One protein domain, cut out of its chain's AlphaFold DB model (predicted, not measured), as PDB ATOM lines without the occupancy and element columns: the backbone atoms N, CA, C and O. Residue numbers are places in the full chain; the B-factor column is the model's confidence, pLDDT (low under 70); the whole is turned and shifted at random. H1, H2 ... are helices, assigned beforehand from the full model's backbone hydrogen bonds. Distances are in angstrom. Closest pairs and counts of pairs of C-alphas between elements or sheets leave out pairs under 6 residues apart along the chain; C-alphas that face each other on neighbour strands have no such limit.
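This is residues 4 to 123 of the 124 residues of an uncharacterized protein of Mesorhizobium sp. ORS 3359 (UniProt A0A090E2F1). The long helix H4 is one side of a flat, open triangle of helices, with H3 folding back from one end of it as a V, H2 crossing its other end to make the third side, and the shorter H1 beside H4 outside the triangle. The middle of the triangle is empty, and the corner between H2 and H3 is made by a short link without contact between the two helices. The printed part has 120 residues with four named helices, H1 to H4 in chain order, no named strand, and the class all helix. It is loose, with a radius of gyration of the C-alphas of 17.9 A, and spans 51 by 38 by 18 A.

H4, residues 92 to 122, is 43.0 A long, from C-alpha 92 at (264.419, 236.193, 268.940) to C-alpha 122 at (261.060, 223.948, 310.019), with a kink of 27 degrees near residue 107. H3, residues 61 to 88, is 40.7 A long. H2, residues 25 to 54, is 42.4 A long, with a kink of 32 degrees near residue 42. H1, residues 4 to 20, is 24.2 A long and begins at C-alpha 4, (261.613, 224.224, 273.362).

H4 is the hub, touching the three other helices. H1 touches it at a shallow tilt of 14 degrees, the same way; the closest C-alphas, of Ser 20 and Ser 115, are 4.9 A apart. H3 and H4 form a helical hairpin, opposite ways at a shallow tilt of 32 degrees, touching through residues 76 to 87 and 92 to 106, closest at the C-alphas of Arg 86 and Ala 95, 5.1 A. H2 touches H4 about perpendicular, at 82 degrees, closest at the C-alphas of Ala 27 and Met 119, 3.8 A. H1 and H2 touch only at the corner, with the C-alphas of Ser 20 and Gly 26 closest at 4.0 A. H3 is apart from H1 and H2. Every O i to N i+4 pair is within hydrogen-bond range in H1 and H3, against 23 of 26 in H2 and 25 of 27 in H4.

The C-alphas farthest apart, of Arg 4 and Gly 56, are 54.0 A apart. The printed part has no cut and no long link. Mean pLDDT of the printed part is 89.2, and no printed residue is under 70.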
ATOM      1  N   ARG A   4     261.818 225.339 272.429       92.50
ATOM      2  CA  ARG A   4     261.613 224.224 273.362       92.50
ATOM      3  C   ARG A   4     262.526 224.342 274.580       92.50
ATOM      4  O   ARG A   4     262.026 224.334 275.692       92.50
ATOM      5  N   ALA A   5     263.828 224.558 274.370       90.75
ATOM      6  CA  ALA A   5     264.773 224.732 275.472       90.75
ATOM      7  C   ALA A   5     264.413 225.933 276.360       90.75
ATOM      8  O   ALA A   5     264.519 225.853 277.579       90.75
ATOM      9  N   PHE A   6     263.956 227.036 275.763       90.06
ATOM     10  CA  PHE A   6     263.528 228.215 276.518       90.06
ATOM     11  C   PHE A   6     262.325 227.926 277.413       90.06
ATOM     12  O   PHE A   6     262.372 228.219 278.605       90.06
ATOM     13  N   ILE A   7     261.288 227.294 276.863       92.44
ATOM     14  CA  ILE A   7     260.092 226.917 277.625       92.44
ATOM     15  C   ILE A   7     260.456 225.925 278.733       92.44
ATOM     16  O   ILE A   7     260.061 226.131 279.875       92.44
ATOM     17  N   SER A   8     261.252 224.896 278.433       94.38
ATOM     18  CA  SER A   8     261.682 223.912 279.432       94.38
ATOM     19  C   SER A   8     262.423 224.560 280.602       94.38
ATOM     20  O   SER A   8     262.148 224.217 281.747       94.38
ATOM     21  N   LEU A   9     263.312 225.525 280.343       94.06
ATOM     22  CA  LEU A   9     264.019 226.232 281.413       94.06
ATOM     23  C   LEU A   9     263.099 227.150 282.225       94.06
ATOM     24  O   LEU A   9     263.277 227.237 283.434       94.06
ATOM     25  N   LEU A  10     262.114 227.804 281.601       93.38
ATOM     26  CA  LEU A  10     261.124 228.596 282.340       93.38
ATOM     27  C   LEU A  10     260.261 227.722 283.253       93.38
ATOM     28  O   LEU A  10     260.033 228.084 284.403       93.38
ATOM     29  N   VAL A  11     259.816 226.563 282.761       95.50
ATOM     30  CA  VAL A  11     259.048 225.602 283.564       95.50
ATOM     31  C   VAL A  11     259.899 225.075 284.715       95.50
ATOM     32  O   VAL A  11     259.442 225.069 285.852       95.50
ATOM     33  N   LEU A  12     261.149 224.691 284.451       95.06
ATOM     34  CA  LEU A  12     262.060 224.205 285.487       95.06
ATOM     35  C   LEU A  12     262.340 225.279 286.545       95.06
ATOM     36  O   LEU A  12     262.344 224.976 287.735       95.06
ATOM     37  N   LEU A  13     262.504 226.537 286.127       95.38
ATOM     38  CA  LEU A  13     262.654 227.662 287.044       95.38
ATOM     39  C   LEU A  13     261.402 227.858 287.907       95.38
ATOM     40  O   LEU A  13     261.522 228.031 289.114       95.38
ATOM     41  N   ALA A  14     260.207 227.789 287.316       94.12
ATOM     42  CA  ALA A  14     258.950 227.907 288.054       94.12
ATOM     43  C   ALA A  14     258.769 226.773 289.075       94.12
ATOM     44  O   ALA A  14     258.389 227.027 290.216       94.12
ATOM     45  N   VAL A  15     259.097 225.534 288.694       95.69
ATOM     46  CA  VAL A  15     259.091 224.381 289.608       95.69
ATOM     47  C   VAL A  15     260.082 224.589 290.749       95.69
ATOM     48  O   VAL A  15     259.740 224.335 291.899       95.69
ATOM     49  N   LEU A  16     261.284 225.097 290.462       93.31
ATOM     50  CA  LEU A  16     262.284 225.379 291.490       93.31
ATOM     51  C   LEU A  16     261.801 226.449 292.482       93.31
ATOM     52  O   LEU A  16     261.957 226.270 293.686       93.31
ATOM     53  N   VAL A  17     261.162 227.517 291.996       93.25
ATOM     54  CA  VAL A  17     260.525 228.535 292.850       93.25
ATOM     55  C   VAL A  17     259.425 227.912 293.710       93.25
ATOM     56  O   VAL A  17     259.377 228.161 294.910       93.25
ATOM     57  N   ALA A  18     258.571 227.058 293.148       92.19
ATOM     58  CA  ALA A  18     257.525 226.393 293.923       92.19
ATOM     59  C   ALA A  18     258.106 225.474 295.012       92.19
ATOM     60  O   ALA A  18     257.680 225.535 296.163       92.19
ATOM     61  N   LEU A  19     259.123 224.672 294.677       92.19
ATOM     62  CA  LEU A  19     259.817 223.804 295.633       92.19
ATOM     63  C   LEU A  19     260.500 224.604 296.745       92.19
ATOM     64  O   LEU A  19     260.506 224.163 297.892       92.19
ATOM     65  N   SER A  20     261.021 225.791 296.429       91.44
ATOM     66  CA  SER A  20     261.697 226.662 297.395       91.44
ATOM     67  C   SER A  20     260.809 227.099 298.564       91.44
ATOM     68  O   SER A  20     261.340 227.406 299.625       91.44
ATOM     69  N   ALA A  21     259.484 227.081 298.388       91.19
ATOM     70  CA  ALA A  21     258.496 227.454 299.400       91.19
ATOM     71  C   ALA A  21     257.978 226.267 300.235       91.19
ATOM     72  O   ALA A  21     257.102 226.439 301.077       91.19
ATOM     73  N   THR A  22     258.454 225.047 299.978       92.31
ATOM     74  CA  THR A  22     257.973 223.841 300.673       92.31
ATOM     75  C   THR A  22     258.785 223.548 301.935       92.31
ATOM     76  O   THR A  22     259.977 223.836 301.990       92.31
ATOM     77  N   SER A  23     258.165 222.919 302.934       86.56
ATOM     78  CA  SER A  23     258.776 222.707 304.256       86.56
ATOM     79  C   SER A  23     260.027 221.827 304.248       86.56
ATOM     80  O   SER A  23     260.935 222.071 305.029       86.56
ATOM     81  N   PHE A  24     260.107 220.818 303.373       88.25
ATOM     82  CA  PHE A  24     261.284 219.947 303.299       88.25
ATOM     83  C   PHE A  24     262.279 220.388 302.207       88.25
ATOM     84  O   PHE A  24     263.359 220.866 302.560       88.25
ATOM     85  N   PRO A  25     261.952 220.323 300.897       88.50
ATOM     86  CA  PRO A  25     262.865 220.799 299.855       88.50
ATOM     87  C   PRO A  25     263.278 222.266 300.021       88.50
ATOM     88  O   PRO A  25     264.448 222.591 299.831       88.50
ATOM     89  N   GLY A  26     262.347 223.146 300.399       91.19
ATOM     90  CA  GLY A  26     262.631 224.562 300.622       91.19
ATOM     91  C   GLY A  26     263.569 224.787 301.804       91.19
ATOM     92  O   GLY A  26     264.551 225.508 301.653       91.19
ATOM     93  N   ALA A  27     263.364 224.103 302.934       90.44
ATOM     94  CA  ALA A  27     264.278 224.195 304.074       90.44
ATOM     95  C   ALA A  27     265.697 223.708 303.735       90.44
ATOM     96  O   ALA A  27     266.674 224.361 304.097       90.44
ATOM     97  N   MET A  28     265.832 222.607 302.983       92.75
ATOM     98  CA  MET A  28     267.140 222.129 302.511       92.75
ATOM     99  C   MET A  28     267.836 223.156 301.610       92.75
ATOM    100  O   MET A  28     269.026 223.421 301.775       92.75
ATOM    101  N   ILE A  29     267.101 223.756 300.669       91.12
ATOM    102  CA  ILE A  29     267.624 224.827 299.811       91.12
ATOM    103  C   ILE A  29     268.041 226.031 300.668       91.12
ATOM    104  O   ILE A  29     269.113 226.596 300.455       91.12
ATOM    105  N   GLY A  30     267.240 226.390 301.671       88.44
ATOM    106  CA  GLY A  30     267.493 227.508 302.583       88.44
ATOM    107  C   GLY A  30     268.758 227.296 303.400       88.44
ATOM    108  O   GLY A  30     269.585 228.199 303.504       88.44
ATOM    109  N   PHE A  31     268.971 226.072 303.878       90.06
ATOM    110  CA  PHE A  31     270.192 225.680 304.572       90.06
ATOM    111  C   PHE A  31     271.430 225.818 303.678       90.06
ATOM    112  O   PHE A  31     272.443 226.376 304.103       90.06
ATOM    113  N   LEU A  32     271.342 225.392 302.413       91.12
ATOM    114  CA  LEU A  32     272.423 225.577 301.439       91.12
ATOM    115  C   LEU A  32     272.705 227.061 301.167       91.12
ATOM    116  O   LEU A  32     273.872 227.449 301.089       91.12
ATOM    117  N   PHE A  33     271.671 227.904 301.074       89.75
ATOM    118  CA  PHE A  33     271.850 229.357 300.997       89.75
ATOM    119  C   PHE A  33     272.517 229.917 302.255       89.75
ATOM    120  O   PHE A  33     273.421 230.739 302.134       89.75
ATOM    121  N   GLY A  34     272.133 229.450 303.444       86.56
ATOM    122  CA  GLY A  34     272.753 229.841 304.711       86.56
ATOM    123  C   GLY A  34     274.252 229.539 304.741       86.56
ATOM    124  O   GLY A  34     275.052 230.434 305.021       86.56
ATOM    125  N   ILE A  35     274.644 228.320 304.355       89.19
ATOM    126  CA  ILE A  35     276.055 227.938 304.182       89.19
ATOM    127  C   ILE A  35     276.728 228.868 303.170       89.19
ATOM    128  O   ILE A  35     277.780 229.441 303.453       89.19
ATOM    129  N   ALA A  36     276.126 229.054 301.995       89.88
ATOM    130  CA  ALA A  36     276.733 229.862 300.946       89.88
ATOM    131  C   ALA A  36     276.980 231.311 301.403       89.88
ATOM    132  O   ALA A  36     278.055 231.865 301.173       89.88
ATOM    133  N   ILE A  37     276.020 231.913 302.104       86.81
ATOM    134  CA  ILE A  37     276.144 233.268 302.649       86.81
ATOM    135  C   ILE A  37     277.241 233.320 303.715       86.81
ATOM    136  O   ILE A  37     278.101 234.202 303.659       86.81
ATOM    137  N   ALA A  38     277.260 232.371 304.653       85.88
ATOM    138  CA  ALA A  38     278.245 232.344 305.730       85.88
ATOM    139  C   ALA A  38     279.687 232.242 305.203       85.88
ATOM    140  O   ALA A  38     280.560 232.988 305.644       85.88
ATOM    141  N   PHE A  39     279.939 231.367 304.226       85.19
ATOM    142  CA  PHE A  39     281.301 231.105 303.748       85.19
ATOM    143  C   PHE A  39     281.745 232.010 302.594       85.19
ATOM    144  O   PHE A  39     282.914 232.391 302.545       85.19
ATOM    145  N   PHE A  40     280.846 232.386 301.679       86.25
ATOM    146  CA  PHE A  40     281.222 233.124 300.464       86.25
ATOM    147  C   PHE A  40     280.843 234.605 300.483       86.25
ATOM    148  O   PHE A  40     281.376 235.363 299.676       86.25
ATOM    149  N   VAL A  41     279.957 235.039 301.385       85.06
ATOM    150  CA  VAL A  41     279.533 236.447 301.467       85.06
ATOM    151  C   VAL A  41     280.073 237.108 302.730       85.06
ATOM    152  O   VAL A  41     280.737 238.138 302.632       85.06
ATOM    153  N   ALA A  42     279.850 236.513 303.904       83.06
ATOM    154  CA  ALA A  42     280.209 237.138 305.178       83.06
ATOM    155  C   ALA A  42     281.724 237.359 305.323       83.06
ATOM    156  O   ALA A  42     282.145 238.451 305.700       83.06
ATOM    157  N   GLY A  43     282.546 236.370 304.956       82.62
ATOM    158  CA  GLY A  43     284.009 236.477 305.011       82.62
ATOM    159  C   GLY A  43     284.560 237.641 304.171       82.62
ATOM    160  O   GLY A  43     285.186 238.548 304.726       82.62
ATOM    161  N   PRO A  44     284.302 237.680 302.850       83.75
ATOM    162  CA  PRO A  44     284.718 238.800 302.008       83.75
ATOM    163  C   PRO A  44     284.130 240.146 302.441       83.75
ATOM    164  O   PRO A  44     284.850 241.144 302.451       83.75
ATOM    165  N   ALA A  45     282.854 240.190 302.846       84.19
ATOM    166  CA  ALA A  45     282.222 241.420 303.322       84.19
ATOM    167  C   ALA A  45     282.919 241.977 304.572       84.19
ATOM    168  O   ALA A  45     283.137 243.182 304.669       84.19
ATOM    169  N   MET A  46     283.333 241.104 305.491       84.19
ATOM    170  CA  MET A  46     284.075 241.485 306.690       84.19
ATOM    171  C   MET A  46     285.472 242.026 306.354       84.19
ATOM    172  O   MET A  46     285.899 243.023 306.937       84.19
ATOM    173  N   LEU A  47     286.169 241.433 305.377       86.56
ATOM    174  CA  LEU A  47     287.459 241.948 304.899       86.56
ATOM    175  C   LEU A  47     287.316 243.334 304.261       86.56
ATOM    176  O   LEU A  47     288.085 244.237 304.585       86.56
ATOM    177  N   ILE A  48     286.314 243.521 303.397       86.38
ATOM    178  CA  ILE A  48     286.020 244.815 302.764       86.38
ATOM    179  C   ILE A  48     285.653 245.856 303.828       86.38
ATOM    180  O   ILE A  48     286.180 246.966 303.798       86.38
ATOM    181  N   GLY A  49     284.808 245.487 304.795       84.88
ATOM    182  CA  GLY A  49     284.417 246.354 305.907       84.88
ATOM    183  C   GLY A  49     285.621 246.842 306.709       84.88
ATOM    184  O   GLY A  49     285.762 248.041 306.923       84.88
ATOM    185  N   LYS A  50     286.549 245.940 307.048       86.62
ATOM    186  CA  LYS A  50     287.781 246.292 307.768       86.62
ATOM    187  C   LYS A  50     288.684 247.229 306.964       86.62
ATOM    188  O   LYS A  50     289.283 248.143 307.524       86.62
ATOM    189  N   VAL A  51     288.796 247.022 305.651       90.12
ATOM    190  CA  VAL A  51     289.564 247.926 304.778       90.12
ATOM    191  C   VAL A  51     288.923 249.314 304.736       90.12
ATOM    192  O   VAL A  51     289.640 250.305 304.836       90.12
ATOM    193  N   LEU A  52     287.599 249.405 304.621       88.50
ATOM    194  CA  LEU A  52     286.879 250.683 304.625       88.50
ATOM    195  C   LEU A  52     287.043 251.423 305.956       88.50
ATOM    196  O   LEU A  52     287.378 252.608 305.958       88.50
ATOM    197  N   GLU A  53     286.898 250.709 307.072       89.25
ATOM    198  CA  GLU A  53     287.082 251.249 308.419       89.25
ATOM    199  C   GLU A  53     288.499 251.804 308.618       89.25
ATOM    200  O   GLU A  53     288.660 252.940 309.060       89.25
ATOM    201  N   ASN A  54     289.528 251.067 308.182       90.94
ATOM    202  CA  ASN A  54     290.922 251.525 308.227       90.94
ATOM    203  C   ASN A  54     291.173 252.808 307.412       90.94
ATOM    204  O   ASN A  54     292.137 253.520 307.679       90.94
ATOM    205  N   ASN A  55     290.328 253.107 306.421       90.44
ATOM    206  CA  ASN A  55     290.388 254.332 305.617       90.44
ATOM    207  C   ASN A  55     289.449 255.438 306.145       90.44
ATOM    208  O   ASN A  55     289.212 256.426 305.454       90.44
ATOM    209  N   GLY A  56     288.894 255.281 307.352       88.00
ATOM    210  CA  GLY A  56     287.980 256.246 307.971       88.00
ATOM    211  C   GLY A  56     286.563 256.240 307.387       88.00
ATOM    212  O   GLY A  56     285.766 257.122 307.704       88.00
ATOM    213  N   ILE A  57     286.226 255.260 306.542       85.75
ATOM    214  CA  ILE A  57     284.903 255.125 305.927       85.75
ATOM    215  C   ILE A  57     284.083 254.140 306.759       85.75
ATOM    216  O   ILE A  57     284.153 252.925 306.576       85.75
ATOM    217  N   VAL A  58     283.271 254.669 307.672       81.69
ATOM    218  CA  VAL A  58     282.374 253.854 308.499       81.69
ATOM    219  C   VAL A  58     281.049 253.666 307.767       81.69
ATOM    220  O   VAL A  58     280.212 254.567 307.718       81.69
ATOM    221  N   ILE A  59     280.851 252.486 307.178       80.75
ATOM    222  CA  ILE A  59     279.582 252.105 306.550       80.75
ATOM    223  C   ILE A  59     278.794 251.246 307.533       80.75
ATOM    224  O   ILE A  59     279.244 250.172 307.928       80.75
ATOM    225  N   SER A  60     277.594 251.693 307.910       83.31
ATOM    226  CA  SER A  60     276.696 250.854 308.705       83.31
ATOM    227  C   SER A  60     276.266 249.620 307.900       83.31
ATOM    228  O   SER A  60     276.071 249.701 306.683       83.31
ATOM    229  N   GLY A  61     276.048 248.482 308.567       77.56
ATOM    230  CA  GLY A  61     275.561 247.270 307.896       77.56
ATOM    231  C   GLY A  61     274.257 247.511 307.121       77.56
ATOM    232  O   GLY A  61     274.096 247.027 306.004       77.56
ATOM    233  N   GLN A  62     273.369 248.351 307.657       83.88
ATOM    234  CA  GLN A  62     272.127 248.736 306.989       83.88
ATOM    235  C   GLN A  62     272.383 249.549 305.710       83.88
ATOM    236  O   GLN A  62     271.770 249.281 304.681       83.88
ATOM    237  N   THR A  63     273.315 250.505 305.736       85.25
ATOM    238  CA  THR A  63     273.708 251.276 304.545       85.25
ATOM    239  C   THR A  63     274.328 250.375 303.479       85.25
ATOM    240  O   THR A  63     273.999 250.510 302.302       85.25
ATOM    241  N   ALA A  64     275.180 249.425 303.874       83.12
ATOM    242  CA  ALA A  64     275.778 248.459 302.954       83.12
ATOM    243  C   ALA A  64     274.714 247.572 302.282       83.12
ATOM    244  O   ALA A  64     274.758 247.372 301.068       83.12
ATOM    245  N   LEU A  65     273.720 247.105 303.046       83.88
ATOM    246  CA  LEU A  65     272.586 246.348 302.508       83.88
ATOM    247  C   LEU A  65     271.757 247.179 301.524       83.88
ATOM    248  O   LEU A  65     271.411 246.679 300.457       83.88
ATOM    249  N   TRP A  66     271.482 248.448 301.831       87.44
ATOM    250  CA  TRP A  66     270.762 249.342 300.918       87.44
ATOM    251  C   TRP A  66     271.536 249.633 299.635       87.44
ATOM    252  O   TRP A  66     270.944 249.643 298.558       87.44
ATOM    253  N   LEU A  67     272.851 249.829 299.724       87.56
ATOM    254  CA  LEU A  67     273.712 249.989 298.552       87.56
ATOM    255  C   LEU A  67     273.688 248.735 297.678       87.56
ATOM    256  O   LEU A  67     273.530 248.839 296.461       87.56
ATOM    257  N   LEU A  68     273.786 247.554 298.293       86.06
ATOM    258  CA  LEU A  68     273.713 246.284 297.579       86.06
ATOM    259  C   LEU A  68     272.340 246.090 296.921       86.06
ATOM    260  O   LEU A  68     272.273 245.725 295.749       86.06
ATOM    261  N   ALA A  69     271.256 246.391 297.639       87.56
ATOM    262  CA  ALA A  69     269.895 246.328 297.114       87.56
ATOM    263  C   ALA A  69     269.687 247.308 295.948       87.56
ATOM    264  O   ALA A  69     269.126 246.934 294.919       87.56
ATOM    265  N   GLY A  70     270.192 248.540 296.069       91.69
ATOM    266  CA  GLY A  70     270.157 249.538 295.002       91.69
ATOM    267  C   GLY A  70     270.931 249.085 293.766       91.69
ATOM    268  O   GLY A  70     270.409 249.138 292.653       91.69
ATOM    269  N   PHE A  71     272.143 248.556 293.950       91.38
ATOM    270  CA  PHE A  71     272.935 247.989 292.860       91.38
ATOM    271  C   PHE A  71     272.212 246.817 292.184       91.38
ATOM    272  O   PHE A  71     272.145 246.746 290.958       91.38
ATOM    273  N   TYR A  72     271.595 245.939 292.972       90.88
ATOM    274  CA  TYR A  72     270.810 244.824 292.457       90.88
ATOM    275  C   TYR A  72     269.597 245.284 291.636       90.88
ATOM    276  O   TYR A  72     269.346 244.766 290.546       90.88
ATOM    277  N   ALA A  73     268.879 246.304 292.110       91.94
ATOM    278  CA  ALA A  73     267.757 246.895 291.386       91.94
ATOM    279  C   ALA A  73     268.204 247.480 290.035       91.94
ATOM    280  O   ALA A  73     267.542 247.271 289.017       91.94
ATOM    281  N   LEU A  74     269.365 248.143 289.995       94.69
ATOM    282  CA  LEU A  74     269.953 248.646 288.751       94.69
ATOM    283  C   LEU A  74     270.291 247.513 287.773       94.69
ATOM    284  O   LEU A  74     270.027 247.651 286.578       94.69
ATOM    285  N   LEU A  75     270.814 246.379 288.253       92.44
ATOM    286  CA  LEU A  75     271.074 245.206 287.408       92.44
ATOM    287  C   LEU A  75     269.789 244.654 286.782       92.44
ATOM    288  O   LEU A  75     269.779 244.336 285.590       92.44
ATOM    289  N   ILE A  76     268.698 244.580 287.554       93.00
ATOM    290  CA  ILE A  76     267.387 244.151 287.046       93.00
ATOM    291  C   ILE A  76     266.897 245.114 285.961       93.00
ATOM    292  O   ILE A  76     266.532 244.670 284.871       93.00
ATOM    293  N   LEU A  77     266.927 246.425 286.222       93.44
ATOM    294  CA  LEU A  77     266.497 247.442 285.256       93.44
ATOM    295  C   LEU A  77     267.327 247.387 283.972       93.44
ATOM    296  O   LEU A  77     266.778 247.424 282.869       93.44
ATOM    297  N   PHE A  78     268.645 247.238 284.100       92.75
ATOM    298  CA  PHE A  78     269.542 247.111 282.959       92.75
ATOM    299  C   PHE A  78     269.249 245.849 282.137       92.75
ATOM    300  O   PHE A  78     269.151 245.916 280.909       92.75
ATOM    301  N   ALA A  79     269.048 244.704 282.792       91.56
ATOM    302  CA  ALA A  79     268.699 243.450 282.127       91.56
ATOM    303  C   ALA A  79     267.319 243.516 281.446       91.56
ATOM    304  O   ALA A  79     267.152 243.014 280.329       91.56
ATOM    305  N   ALA A  80     266.344 244.183 282.070       92.44
ATOM    306  CA  ALA A  80     265.026 244.427 281.491       92.44
ATOM    307  C   ALA A  80     265.130 245.298 280.236       92.44
ATOM    308  O   ALA A  80     264.622 244.925 279.176       92.44
ATOM    309  N   PHE A  81     265.880 246.396 280.313       92.75
ATOM    310  CA  PHE A  81     266.121 247.275 279.174       92.75
ATOM    311  C   PHE A  81     266.858 246.566 278.031       92.75
ATOM    312  O   PHE A  81     266.495 246.717 276.861       92.75
ATOM    313  N   GLN A  82     267.862 245.744 278.347       90.81
ATOM    314  CA  GLN A  82     268.580 244.944 277.354       90.81
ATOM    315  C   GLN A  82     267.648 243.942 276.660       90.81
ATOM    316  O   GLN A  82     267.704 243.797 275.436       90.81
ATOM    317  N   THR A  83     266.785 243.271 277.423       90.38
ATOM    318  CA  THR A  83     265.798 242.321 276.891       90.38
ATOM    319  C   THR A  83     264.805 243.030 275.975       90.38
ATOM    320  O   THR A  83     264.587 242.584 274.849       90.38
ATOM    321  N   TRP A  84     264.279 244.177 276.410       90.19
ATOM    322  CA  TRP A  84     263.370 245.014 275.632       90.19
ATOM    323  C   TRP A  84     263.989 245.472 274.307       90.19
ATOM    324  O   TRP A  84     263.412 245.254 273.241       90.19
ATOM    325  N   ARG A  85     265.210 246.023 274.340       90.88
ATOM    326  CA  ARG A  85     265.918 246.449 273.121       90.88
ATOM    327  C   ARG A  85     266.144 245.300 272.141       90.88
ATOM    328  O   ARG A  85     266.015 245.494 270.936       90.88
ATOM    329  N   ARG A  86     266.479 244.106 272.635       88.62
ATOM    330  CA  ARG A  86     266.687 242.919 271.787       88.62
ATOM    331  C   ARG A  86     265.385 242.393 271.194       88.62
ATOM    332  O   ARG A  86     265.388 241.922 270.060       88.62
ATOM    333  N   LEU A  87     264.280 242.512 271.928       88.19
ATOM    334  CA  LEU A  87     262.951 242.173 271.428       88.19
ATOM    335  C   LEU A  87     262.540 243.105 270.280       88.19
ATOM    336  O   LEU A  87     262.089 242.625 269.245       88.19
ATOM    337  N   GLN A  88     262.783 244.413 270.423       89.31
ATOM    338  CA  GLN A  88     262.527 245.392 269.357       89.31
ATOM    339  C   GLN A  88     263.342 245.120 268.085       89.31
ATOM    340  O   GLN A  88     262.849 245.337 266.984       89.31
ATOM    341  N   ARG A  89     264.568 244.599 268.218       88.25
ATOM    342  CA  ARG A  89     265.433 244.228 267.083       88.25
ATOM    343  C   ARG A  89     265.072 242.890 266.424       88.25
ATOM    344  O   ARG A  89     265.775 242.462 265.519       88.25
ATOM    345  N   GLN A  90     264.013 242.216 266.882       82.62
ATOM    346  CA  GLN A  90     263.582 240.892 266.407       82.62
ATOM    347  C   GLN A  90     264.661 239.791 266.497       82.62
ATOM    348  O   GLN A  90     264.543 238.729 265.883       82.62
ATOM    349  N   GLU A  91     265.680 239.971 267.341       83.44
ATOM    350  CA  GLU A  91     266.723 238.973 267.598       83.44
ATOM    351  C   GLU A  91     266.202 237.890 268.558       83.44
ATOM    352  O   GLU A  91     266.640 237.759 269.703       83.44
ATOM    353  N   THR A  92     265.224 237.104 268.103       80.50
ATOM    354  CA  THR A  92     264.419 236.193 268.940       80.50
ATOM    355  C   THR A  92     265.252 235.251 269.817       80.50
ATOM    356  O   THR A  92     264.931 235.038 270.987       80.50
ATOM    357  N   GLY A  93     266.355 234.708 269.294       82.19
ATOM    358  CA  GLY A  93     267.262 233.845 270.052       82.19
ATOM    359  C   GLY A  93     267.994 234.575 271.183       82.19
ATOM    360  O   GLY A  93     268.096 234.046 272.291       82.19
ATOM    361  N   GLN A  94     268.477 235.792 270.922       84.00
ATOM    362  CA  GLN A  94     269.194 236.596 271.912       84.00
ATOM    363  C   GLN A  94     268.243 237.212 272.938       84.00
ATOM    364  O   GLN A  94     268.585 237.263 274.122       84.00
ATOM    365  N   ALA A  95     267.044 237.618 272.515       87.31
ATOM    366  CA  ALA A  95     265.988 238.117 273.389       87.31
ATOM    367  C   ALA A  95     265.554 237.053 274.407       87.31
ATOM    368  O   ALA A  95     265.473 237.352 275.592       87.31
ATOM    369  N   ARG A  96     265.389 235.788 273.988       87.62
ATOM    370  CA  ARG A  96     265.096 234.665 274.903       87.62
ATOM    371  C   ARG A  96     266.193 234.466 275.946       87.62
ATOM    372  O   ARG A  96     265.895 234.325 277.125       87.62
ATOM    373  N   SER A  97     267.462 234.498 275.531       89.31
ATOM    374  CA  SER A  97     268.580 234.353 276.472       89.31
ATOM    375  C   SER A  97     268.670 235.513 277.472       89.31
ATOM    376  O   SER A  97     268.921 235.283 278.651       89.31
ATOM    377  N   ALA A  98     268.420 236.747 277.020       89.88
ATOM    378  CA  ALA A  98     268.394 237.927 277.880       89.88
ATOM    379  C   ALA A  98     267.202 237.879 278.850       89.88
ATOM    380  O   ALA A  98     267.378 238.097 280.045       89.88
ATOM    381  N   GLY A  99     266.028 237.474 278.360       90.00
ATOM    382  CA  GLY A  99     264.838 237.272 279.179       90.00
ATOM    383  C   GLY A  99     265.028 236.188 280.240       90.00
ATOM    384  O   GLY A  99     264.595 236.369 281.371       90.00
ATOM    385  N   LEU A 100     265.741 235.101 279.926       92.81
ATOM    386  CA  LEU A 100     266.056 234.066 280.914       92.81
ATOM    387  C   LEU A 100     267.009 234.577 282.002       92.81
ATOM    388  O   LEU A 100     266.834 234.257 283.172       92.81
ATOM    389  N   ARG A 101     267.995 235.408 281.637       92.00
ATOM    390  CA  ARG A 101     268.883 236.064 282.612       92.00
ATOM    391  C   ARG A 101     268.106 236.997 283.532       92.00
ATOM    392  O   ARG A 101     268.319 236.961 284.737       92.00
ATOM    393  N   LEU A 102     267.190 237.788 282.976       93.06
ATOM    394  CA  LEU A 102     266.299 238.633 283.765       93.06
ATOM    395  C   LEU A 102     265.432 237.793 284.712       93.06
ATOM    396  O   LEU A 102     265.346 238.106 285.894       93.06
ATOM    397  N   ALA A 103     264.846 236.699 284.219       93.19
ATOM    398  CA  ALA A 103     264.044 235.796 285.038       93.19
ATOM    399  C   ALA A 103     264.861 235.197 286.193       93.19
ATOM    400  O   ALA A 103     264.370 235.146 287.314       93.19
ATOM    401  N   LEU A 104     266.119 234.815 285.955       93.25
ATOM    402  CA  LEU A 104     267.023 234.328 287.003       93.25
ATOM    403  C   LEU A 104     267.368 235.409 288.036       93.25
ATOM    404  O   LEU A 104     267.359 235.116 289.228       93.25
ATOM    405  N   LEU A 105     267.617 236.651 287.602       93.31
ATOM    406  CA  LEU A 105     267.847 237.784 288.509       93.31
ATOM    407  C   LEU A 105     266.633 238.059 289.411       93.31
ATOM    408  O   LEU A 105     266.786 238.547 290.523       93.31
ATOM    409  N   VAL A 106     265.419 237.739 288.980       92.06
ATOM    410  CA  VAL A 106     264.234 237.900 289.835       92.06
ATOM    411  C   VAL A 106     263.996 236.656 290.692       92.06
ATOM    412  O   VAL A 106     263.693 236.762 291.878       92.06
ATOM    413  N   ALA A 107     264.159 235.468 290.111       93.25
ATOM    414  CA  ALA A 107     263.835 234.211 290.767       93.25
ATOM    415  C   ALA A 107     264.822 233.839 291.879       93.25
ATOM    416  O   ALA A 107     264.389 233.326 292.901       93.25
ATOM    417  N   LEU A 108     266.124 234.099 291.721       91.38
ATOM    418  CA  LEU A 108     267.127 233.706 292.721       91.38
ATOM    419  C   LEU A 108     266.889 234.341 294.104       91.38
ATOM    420  O   LEU A 108     266.849 233.590 295.078       91.38
ATOM    421  N   PRO A 109     266.671 235.667 294.227       89.81
ATOM    422  CA  PRO A 109     266.313 236.273 295.509       89.81
ATOM    423  C   PRO A 109     265.002 235.734 296.078       89.81
ATOM    424  O   PRO A 109     264.912 235.519 297.282       89.81
ATOM    425  N   ALA A 110     264.000 235.490 295.225       93.00
ATOM    426  CA  ALA A 110     262.721 234.939 295.662       93.00
ATOM    427  C   ALA A 110     262.883 233.520 296.227       93.00
ATOM    428  O   ALA A 110     262.370 233.239 297.303       93.00
ATOM    429  N   ILE A 111     263.648 232.660 295.546       93.44
ATOM    430  CA  ILE A 111     263.987 231.309 296.013       93.44
ATOM    431  C   ILE A 111     264.712 231.394 297.352       93.44
ATOM    432  O   ILE A 111     264.308 230.729 298.297       93.44
ATOM    433  N   ALA A 112     265.754 232.225 297.453       91.19
ATOM    434  CA  ALA A 112     266.512 232.376 298.690       91.19
ATOM    435  C   ALA A 112     265.610 232.823 299.849       91.19
ATOM    436  O   ALA A 112     265.655 232.229 300.921       91.19
ATOM    437  N   TRP A 113     264.747 233.816 299.621       91.50
ATOM    438  CA  TRP A 113     263.801 234.306 300.622       91.50
ATOM    439  C   TRP A 113     262.799 233.232 301.060       91.50
ATOM    440  O   TRP A 113     262.672 232.955 302.251       91.50
ATOM    441  N   LEU A 114     262.119 232.596 300.102       92.81
ATOM    442  CA  LEU A 114     261.132 231.547 300.368       92.81
ATOM    443  C   LEU A 114     261.757 230.368 301.118       92.81
ATOM    444  O   LEU A 114     261.181 229.872 302.080       92.81
ATOM    445  N   SER A 115     262.958 229.965 300.715       91.88
ATOM    446  CA  SER A 115     263.672 228.849 301.324       91.88
ATOM    447  C   SER A 115     264.223 229.158 302.709       91.88
ATOM    448  O   SER A 115     264.192 228.287 303.573       91.88
ATOM    449  N   VAL A 116     264.696 230.382 302.958       89.62
ATOM    450  CA  VAL A 116     265.107 230.800 304.309       89.62
ATOM    451  C   VAL A 116     263.904 230.826 305.248       89.62
ATOM    452  O   VAL A 116     264.018 230.321 306.361       89.62
ATOM    453  N   ASN A 117     262.748 231.317 304.795       91.44
ATOM    454  CA  ASN A 117     261.525 231.286 305.601       91.44
ATOM    455  C   ASN A 117     261.084 229.847 305.892       91.44
ATOM    456  O   ASN A 117     260.862 229.502 307.047       91.44
ATOM    457  N   ALA A 118     261.054 228.977 304.876       90.19
ATOM    458  CA  ALA A 118     260.724 227.564 305.061       90.19
ATOM    459  C   ALA A 118     261.695 226.857 306.024       90.19
ATOM    460  O   ALA A 118     261.280 226.027 306.827       90.19
ATOM    461  N   MET A 119     262.988 227.199 305.976       91.31
ATOM    462  CA  MET A 119     263.988 226.688 306.915       91.31
ATOM    463  C   MET A 119     263.728 227.169 308.345       91.31
ATOM    464  O   MET A 119     263.809 226.364 309.266       91.31
ATOM    465  N   GLN A 120     263.427 228.456 308.533       87.38
ATOM    466  CA  GLN A 120     263.126 229.031 309.847       87.38
ATOM    467  C   GLN A 120     261.858 228.432 310.458       87.38
ATOM    468  O   GLN A 120     261.833 228.174 311.651       87.38
ATOM    469  N   GLU A 121     260.832 228.171 309.649       88.06
ATOM    470  CA  GLU A 121     259.602 227.510 310.104       88.06
ATOM    471  C   GLU A 121     259.818 226.031 310.457       88.06
ATOM    472  O   GLU A 121     259.129 225.492 311.322       88.06
ATOM    473  N   ALA A 122     260.756 225.358 309.787       84.88
ATOM    474  CA  ALA A 122     261.060 223.948 310.019       84.88
ATOM    475  C   ALA A 122     262.006 223.706 311.211       84.88
ATOM    476  O   ALA A 122     262.103 222.570 311.681       84.88
ATOM    477  N   TRP A 123     262.717 224.736 311.679       70.06
ATOM    478  CA  TRP A 123     263.659 224.637 312.793       70.06
ATOM    479  C   TRP A 123     262.991 225.109 314.099       70.06
ATOM    480  O   TRP A 123     262.543 226.252 314.150       70.06
TER     481      TRP A 123